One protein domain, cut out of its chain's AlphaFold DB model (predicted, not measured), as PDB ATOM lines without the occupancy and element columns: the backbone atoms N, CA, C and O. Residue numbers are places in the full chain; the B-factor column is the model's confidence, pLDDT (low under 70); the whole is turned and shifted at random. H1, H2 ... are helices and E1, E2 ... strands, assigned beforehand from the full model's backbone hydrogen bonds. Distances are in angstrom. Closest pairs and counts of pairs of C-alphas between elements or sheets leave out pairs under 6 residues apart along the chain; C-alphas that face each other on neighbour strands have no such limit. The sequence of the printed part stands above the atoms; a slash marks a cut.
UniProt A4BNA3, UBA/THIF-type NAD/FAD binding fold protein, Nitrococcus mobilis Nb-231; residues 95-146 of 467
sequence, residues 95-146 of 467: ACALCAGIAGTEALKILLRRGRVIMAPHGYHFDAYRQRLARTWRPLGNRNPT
ATOM      1  N   ALA A  95     -48.852  24.426 -36.955       78.81
ATOM      2  CA  ALA A  95     -48.912  23.049 -36.465       78.81
ATOM      3  C   ALA A  95     -47.533  22.369 -36.490       78.81
ATOM      4  O   ALA A  95     -47.189  21.647 -35.552       78.81
ATOM      5  N   CYS A  96     -46.733  22.618 -37.531       78.62
ATOM      6  CA  CYS A  96     -45.372  22.088 -37.637       78.62
ATOM      7  C   CYS A  96     -44.465  22.624 -36.519       78.62
ATOM      8  O   CYS A  96     -43.806  21.831 -35.849       78.62
ATOM      9  N   ALA A  97     -44.481  23.939 -36.277       84.19
ATOM     10  CA  ALA A  97     -43.689  24.576 -35.223       84.19
ATOM     11  C   ALA A  97     -44.081  24.070 -33.826       84.19
ATOM     12  O   ALA A  97     -43.220  23.716 -33.020       84.19
ATOM     13  N   LEU A  98     -45.385  23.949 -33.561       87.44
ATOM     14  CA  LEU A  98     -45.901  23.406 -32.306       87.44
ATOM     15  C   LEU A  98     -45.463  21.948 -32.086       87.44
ATOM     16  O   LEU A  98     -45.002  21.594 -31.003       87.44
ATOM     17  N   CYS A  99     -45.578  21.104 -33.116       84.44
ATOM     18  CA  CYS A  99     -45.142  19.709 -33.062       84.44
ATOM     19  C   CYS A  99     -43.634  19.601 -32.784       84.44
ATOM     20  O   CYS A  99     -43.223  18.830 -31.918       84.44
ATOM     21  N   ALA A 100     -42.823  20.414 -33.468       87.75
ATOM     22  CA  ALA A 100     -41.377  20.453 -33.283       87.75
ATOM     23  C   ALA A 100     -40.989  20.870 -31.855       87.75
ATOM     24  O   ALA A 100     -40.190  20.185 -31.217       87.75
ATOM     25  N   GLY A 101     -41.601  21.932 -31.316       91.81
ATOM     26  CA  GLY A 101     -41.332  22.397 -29.952       91.81
ATOM     27  C   GLY A 101     -41.692  21.356 -28.888       91.81
ATOM     28  O   GLY A 101     -40.919  21.093 -27.964       91.81
ATOM     29  N   ILE A 102     -42.838  20.694 -29.055       88.81
ATOM     30  CA  ILE A 102     -43.279  19.606 -28.179       88.81
ATOM     31  C   ILE A 102     -42.305  18.418 -28.238       88.81
ATOM     32  O   ILE A 102     -41.890  17.910 -27.195       88.81
ATOM     33  N   ALA A 103     -41.927  17.975 -29.440       88.06
ATOM     34  CA  ALA A 103     -41.016  16.849 -29.625       88.06
ATOM     35  C   ALA A 103     -39.620  17.138 -29.051       88.06
ATOM     36  O   ALA A 103     -39.056  16.293 -28.354       88.06
ATOM     37  N   GLY A 104     -39.091  18.345 -29.280       91.75
ATOM     38  CA  GLY A 104     -37.821  18.792 -28.706       91.75
ATOM     39  C   GLY A 104     -37.850  18.818 -27.176       91.75
ATOM     40  O   GLY A 104     -36.913  18.357 -26.527       91.75
ATOM     41  N   THR A 105     -38.963  19.261 -26.588       90.94
ATOM     42  CA  THR A 105     -39.136  19.283 -25.128       90.94
ATOM     43  C   THR A 105     -39.172  17.873 -24.530       90.94
ATOM     44  O   THR A 105     -38.529  17.621 -23.511       90.94
ATOM     45  N   GLU A 106     -39.876  16.923 -25.154       90.00
ATOM     46  CA  GLU A 106     -39.867  15.524 -24.695       90.00
ATOM     47  C   GLU A 106     -38.485  14.872 -24.859       90.00
ATOM     48  O   GLU A 106     -38.045  14.145 -23.968       90.00
ATOM     49  N   ALA A 107     -37.750  15.183 -25.934       91.12
ATOM     50  CA  ALA A 107     -36.376  14.715 -26.112       91.12
ATOM     51  C   ALA A 107     -35.447  15.223 -24.995       91.12
ATOM     52  O   ALA A 107     -34.694  14.438 -24.418       91.12
ATOM     53  N   LEU A 108     -35.548  16.504 -24.623       92.44
ATOM     54  CA  LEU A 108     -34.794  17.073 -23.503       92.44
ATOM     55  C   LEU A 108     -35.126  16.384 -22.174       92.44
ATOM     56  O   LEU A 108     -34.219  16.067 -21.407       92.44
ATOM     57  N   LYS A 109     -36.405  16.098 -21.906       93.94
ATOM     58  CA  LYS A 109     -36.824  15.379 -20.689       93.94
ATOM     59  C   LYS A 109     -36.216  13.980 -20.610       93.94
ATOM     60  O   LYS A 109     -35.778  13.574 -19.533       93.94
ATOM     61  N   ILE A 110     -36.151  13.270 -21.738       91.69
ATOM     62  CA  ILE A 110     -35.510  11.951 -21.834       91.69
ATOM     63  C   ILE A 110     -34.004  12.068 -21.564       91.69
ATOM     64  O   ILE A 110     -33.483  11.350 -20.710       91.69
ATOM     65  N   LEU A 111     -33.314  12.981 -22.254       94.00
ATOM     66  CA  LEU A 111     -31.858  13.144 -22.155       94.00
ATOM     67  C   LEU A 111     -31.409  13.570 -20.754       94.00
ATOM     68  O   LEU A 111     -30.440  13.035 -20.223       94.00
ATOM     69  N   LEU A 112     -32.145  14.493 -20.136       94.94
ATOM     70  CA  LEU A 112     -31.843  15.024 -18.807       94.94
ATOM     71  C   LEU A 112     -32.432  14.175 -17.670       94.94
ATOM     72  O   LEU A 112     -32.280  14.536 -16.505       94.94
ATOM     73  N   ARG A 113     -33.137  13.080 -17.993       88.38
ATOM     74  CA  ARG A 113     -33.873  12.230 -17.038       88.38
ATOM     75  C   ARG A 113     -34.769  13.041 -16.090       88.38
ATOM     76  O   ARG A 113     -34.873  12.737 -14.902       88.38
ATOM     77  N   ARG A 114     -35.418  14.091 -16.609       89.62
ATOM     78  CA  ARG A 114     -36.173  15.066 -15.810       89.62
ATOM     79  C   ARG A 114     -37.660  15.036 -16.148       89.62
ATOM     80  O   ARG A 114     -38.070  15.332 -17.268       89.62
ATOM     81  N   GLY A 115     -38.477  14.769 -15.133       86.06
ATOM     82  CA  GLY A 115     -39.936  14.788 -15.236       86.06
ATOM     83  C   GLY A 115     -40.532  13.561 -15.933       86.06
ATOM     84  O   GLY A 115     -39.838  12.665 -16.405       86.06
ATOM     85  N   ARG A 116     -41.867  13.506 -15.974       85.62
ATOM     86  CA  ARG A 116     -42.612  12.374 -16.537       85.62
ATOM     87  C   ARG A 116     -42.714  12.485 -18.055       85.62
ATOM     88  O   ARG A 116     -43.278  13.458 -18.551       85.62
ATOM     89  N   VAL A 117     -42.249  11.472 -18.780       86.56
ATOM     90  CA  VAL A 117     -42.393  11.352 -20.241       86.56
ATOM     91  C   VAL A 117     -43.644  10.534 -20.562       86.56
ATOM     92  O   VAL A 117     -43.900   9.504 -19.934       86.56
ATOM     93  N   ILE A 118     -44.453  10.996 -21.518       83.31
ATOM     94  CA  ILE A 118     -45.597  10.224 -22.022       83.31
ATOM     95  C   ILE A 118     -45.084   9.324 -23.143       83.31
ATOM     96  O   ILE A 118     -44.671   9.808 -24.192       83.31
ATOM     97  N   MET A 119     -45.100   8.014 -22.909       83.06
ATOM     98  CA  MET A 119     -44.603   7.015 -23.856       83.06
ATOM     99  C   MET A 119     -45.753   6.234 -24.492       83.06
ATOM    100  O   MET A 119     -46.813   6.052 -23.884       83.06
ATOM    101  N   ALA A 120     -45.514   5.719 -25.700       83.12
ATOM    102  CA  ALA A 120     -46.425   4.783 -26.350       83.12
ATOM    103  C   ALA A 120     -46.761   3.612 -25.396       83.12
ATOM    104  O   ALA A 120     -45.866   3.121 -24.709       83.12
ATOM    105  N   PRO A 121     -48.026   3.152 -25.330       84.06
ATOM    106  CA  PRO A 121     -49.146   3.464 -26.226       84.06
ATOM    107  C   PRO A 121     -49.942   4.733 -25.871       84.06
ATOM    108  O   PRO A 121     -51.001   4.968 -26.456       84.06
ATOM    109  N   HIS A 122     -49.487   5.535 -24.908       86.56
ATOM    110  CA  HIS A 122     -50.117   6.808 -24.573       86.56
ATOM    111  C   HIS A 122     -49.547   7.945 -25.427       86.56
ATOM    112  O   HIS A 122     -48.377   7.944 -25.797       86.56
ATOM    113  N   GLY A 123     -50.381   8.930 -25.729       86.62
ATOM    114  CA  GLY A 123     -49.978  10.137 -26.444       86.62
ATOM    115  C   GLY A 123     -50.913  11.287 -26.124       86.62
ATOM    116  O   GLY A 123     -51.949  11.096 -25.488       86.62
ATOM    117  N   TYR A 124     -50.584  12.484 -26.577       86.25
ATOM    118  CA  TYR A 124     -51.456  13.644 -26.457       86.25
ATOM    119  C   TYR A 124     -51.611  14.321 -27.813       86.25
ATOM    120  O   TYR A 124     -50.715  14.299 -28.650       86.25
ATOM    121  N   HIS A 125     -52.785  14.891 -28.027       85.50
ATOM    122  CA  HIS A 125     -53.134  15.676 -29.194       85.50
ATOM    123  C   HIS A 125     -53.566  17.041 -28.681       85.50
ATOM    124  O   HIS A 125     -54.533  17.130 -27.924       85.50
ATOM    125  N   PHE A 126     -52.843  18.087 -29.064       85.25
ATOM    126  CA  PHE A 126     -53.213  19.454 -28.728       85.25
ATOM    127  C   PHE A 126     -53.754  20.153 -29.973       85.25
ATOM    128  O   PHE A 126     -53.026  20.367 -30.938       85.25
ATOM    129  N   ASP A 127     -55.043  20.474 -29.948       84.25
ATOM    130  CA  ASP A 127     -55.685  21.324 -30.943       84.25
ATOM    131  C   ASP A 127     -55.545  22.772 -30.468       84.25
ATOM    132  O   ASP A 127     -56.291  23.223 -29.597       84.25
ATOM    133  N   ALA A 128     -54.555  23.483 -31.010       80.81
ATOM    134  CA  ALA A 128     -54.260  24.863 -30.628       80.81
ATOM    135  C   ALA A 128     -55.352  25.852 -31.061       80.81
ATOM    136  O   ALA A 128     -55.544  26.869 -30.401       80.81
ATOM    137  N   TYR A 129     -56.099  25.548 -32.128       79.25
ATOM    138  CA  TYR A 129     -57.176  26.415 -32.605       79.25
ATOM    139  C   TYR A 129     -58.377  26.364 -31.658       79.25
ATOM    140  O   TYR A 129     -58.924  27.395 -31.278       79.25
ATOM    141  N   ARG A 130     -58.759  25.156 -31.227       81.56
ATOM    142  CA  ARG A 130     -59.826  24.962 -30.232       81.56
ATOM    143  C   ARG A 130     -59.339  25.069 -28.790       81.56
ATOM    144  O   ARG A 130     -60.157  24.974 -27.881       81.56
ATOM    145  N   GLN A 131     -58.030  25.212 -28.587       86.06
ATOM    146  CA  GLN A 131     -57.360  25.211 -27.286       86.06
ATOM    147  C   GLN A 131     -57.696  23.968 -26.442       86.06
ATOM    148  O   GLN A 131     -57.922  24.048 -25.236       86.06
ATOM    149  N   ARG A 132     -57.743  22.783 -27.069       88.50
ATOM    150  CA  ARG A 132     -58.099  21.522 -26.395       88.50
ATOM    151  C   ARG A 132     -56.943  20.535 -26.407       88.50
ATOM    152  O   ARG A 132     -56.439  20.165 -27.462       88.50
ATOM    153  N   LEU A 133     -56.585  20.041 -25.224       88.06
ATOM    154  CA  LEU A 133     -55.648  18.935 -25.051       88.06
ATOM    155  C   LEU A 133     -56.417  17.630 -24.831       88.06
ATOM    156  O   LEU A 133     -57.155  17.491 -23.858       88.06
ATOM    157  N   ALA A 134     -56.208  16.652 -25.703       88.00
ATOM    158  CA  ALA A 134     -56.723  15.299 -25.545       88.00
ATOM    159  C   ALA A 134     -55.574  14.340 -25.236       88.00
ATOM    160  O   ALA A 134     -54.576  14.302 -25.954       88.00
ATOM    161  N   ARG A 135     -55.721  13.522 -24.193       87.44
ATOM    162  CA  ARG A 135     -54.835  12.378 -23.951       87.44
ATOM    163  C   ARG A 135     -55.433  11.151 -24.619       87.44
ATOM    164  O   ARG A 135     -56.629  10.898 -24.533       87.44
ATOM    165  N   THR A 136     -54.592  10.400 -25.304       85.56
ATOM    166  CA  THR A 136     -54.975   9.213 -26.055       85.56
ATOM    167  C   THR A 136     -54.243   8.007 -25.501       85.56
ATOM    168  O   THR A 136     -53.101   8.103 -25.051       85.56
ATOM    169  N   TRP A 137     -54.917   6.868 -25.539       87.50
ATOM    170  CA  TRP A 137     -54.338   5.570 -25.248       87.50
ATOM    171  C   TRP A 137     -54.674   4.645 -26.412       87.50
ATOM    172  O   TRP A 137     -55.843   4.483 -26.764       87.50
ATOM    173  N   ARG A 138     -53.643   4.126 -27.081       84.56
ATOM    174  CA  ARG A 138     -53.754   3.339 -28.316       84.56
ATOM    175  C   ARG A 138     -52.930   2.054 -28.188       84.56
ATOM    176  O   ARG A 138     -51.846   1.964 -28.772       84.56
ATOM    177  N   PRO A 139     -53.395   1.070 -27.395       81.25
ATOM    178  CA  PRO A 139     -52.672  -0.183 -27.201       81.25
ATOM    179  C   PRO A 139     -52.473  -0.892 -28.545       81.25
ATOM    180  O   PRO A 139     -53.367  -0.872 -29.392       81.25
ATOM    181  N   LEU A 140     -51.288  -1.483 -28.748       78.25
ATOM    182  CA  LEU A 140     -50.848  -2.113 -30.009       78.25
ATOM    183  C   LEU A 140     -50.751  -1.148 -31.217       78.25
ATOM    184  O   LEU A 140     -50.530  -1.575 -32.356       78.25
ATOM    185  N   GLY A 141     -50.870   0.162 -30.976       80.19
ATOM    186  CA  GLY A 141     -50.680   1.218 -31.964       80.19
ATOM    187  C   GLY A 141     -51.586   1.081 -33.189       80.19
ATOM    188  O   GLY A 141     -52.723   0.620 -33.115       80.19
ATOM    189  N   ASN A 142     -51.063   1.469 -34.353       78.50
ATOM    190  CA  ASN A 142     -51.796   1.382 -35.617       78.50
ATOM    191  C   ASN A 142     -52.068  -0.070 -36.060       78.50
ATOM    192  O   ASN A 142     -52.848  -0.282 -36.975       78.50
ATOM    193  N   ARG A 143     -51.436  -1.085 -35.453       77.75
ATOM    194  CA  ARG A 143     -51.672  -2.498 -35.802       77.75
ATOM    195  C   ARG A 143     -52.874  -3.103 -35.075       77.75
ATOM    196  O   ARG A 143     -53.240  -4.234 -35.367       77.75
ATOM    197  N   ASN A 144     -53.500  -2.366 -34.157       84.00
ATOM    198  CA  ASN A 144     -54.682  -2.834 -33.448       84.00
ATOM    199  C   ASN A 144     -55.889  -2.966 -34.411       84.00
ATOM    200  O   ASN A 144     -56.273  -1.960 -35.020       84.00
ATOM    201  N   PRO A 145     -56.530  -4.149 -34.527       83.88
ATOM    202  CA  PRO A 145     -57.692  -4.349 -35.398       83.88
ATOM    203  C   PRO A 145     -58.836  -3.370 -35.114       83.88
ATOM    204  O   PRO A 145     -59.423  -2.817 -36.039       83.88
ATOM    205  N   THR A 146     -59.107  -3.073 -33.841       83.50
ATOM    206  CA  THR A 146     -60.155  -2.113 -33.445       83.50
ATOM    207  C   THR A 146     -59.846  -0.689 -33.914       83.50
ATOM    208  O   THR A 146     -60.737   0.024 -34.376       83.50
TER     209      THR A 146
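Overview. This is residues 95 to 146 of the 467 residues of the protein "UBA/THIF-type NAD/FAD binding fold protein" of Nitrococcus mobilis Nb-231 (UniProt A4BNA3). A single helix, H1, and a two-stranded hairpin, E1 and E2, make a loose, open V: they come nearest where H1 begins and E1 ends, and the link of residues 112 to 121 crosses the wide end. The last residues, 138 to 146, form a tail with no named element that runs on from the end of E2, away from H1. The printed part has 52 residues, with one named helix and two named strands in the order H1, E1, E2; the sheet's order is E1 - E2, antiparallel, and the class is mixed, helices and strands. The whole is loose, with a radius of gyration of the C-alphas of 12.8 A and spans of 35 by 30 by 16 A.

Arrangement. In H1, residues 95 to 111, every O i to N i+4 pair is within hydrogen-bond range. A short link joins it to E1, residues 122 to 127. H1 and E1 are near each other, with 6 pairs of C-alphas within 10 A and no pair within 8 A. A tight link of 4 residues leads to E2, residues 132 to 137, and E1 and E2 form a hairpin. These strands are antiparallel, with 159 degrees between their directions. The C-alphas of Tyr 124 and Arg 135 face each other at 4.4 A. N 125 and O 134 are within hydrogen-bond range at 2.8 A, as are N 136 and O 123 at 2.7 A. H1 and E2 are apart.

Along the chain. H1 begins at C-alpha 95, (-48.912, 23.049, -36.465), and is 24.4 A long from first to last C-alpha. E1 measures 16.8 A and begins at C-alpha 122, (-50.117, 6.808, -24.573). E2 measures 16.4 A and ends at C-alpha 137, (-54.338, 5.570, -25.248).

Size, cuts and confidence. The C-alphas of Leu 112 and Pro 145 are the two farthest apart, at 36.3 A. The printed part has no cut, and neither link is long. The mean pLDDT of the printed part is 86.0, and no printed residue is under 70.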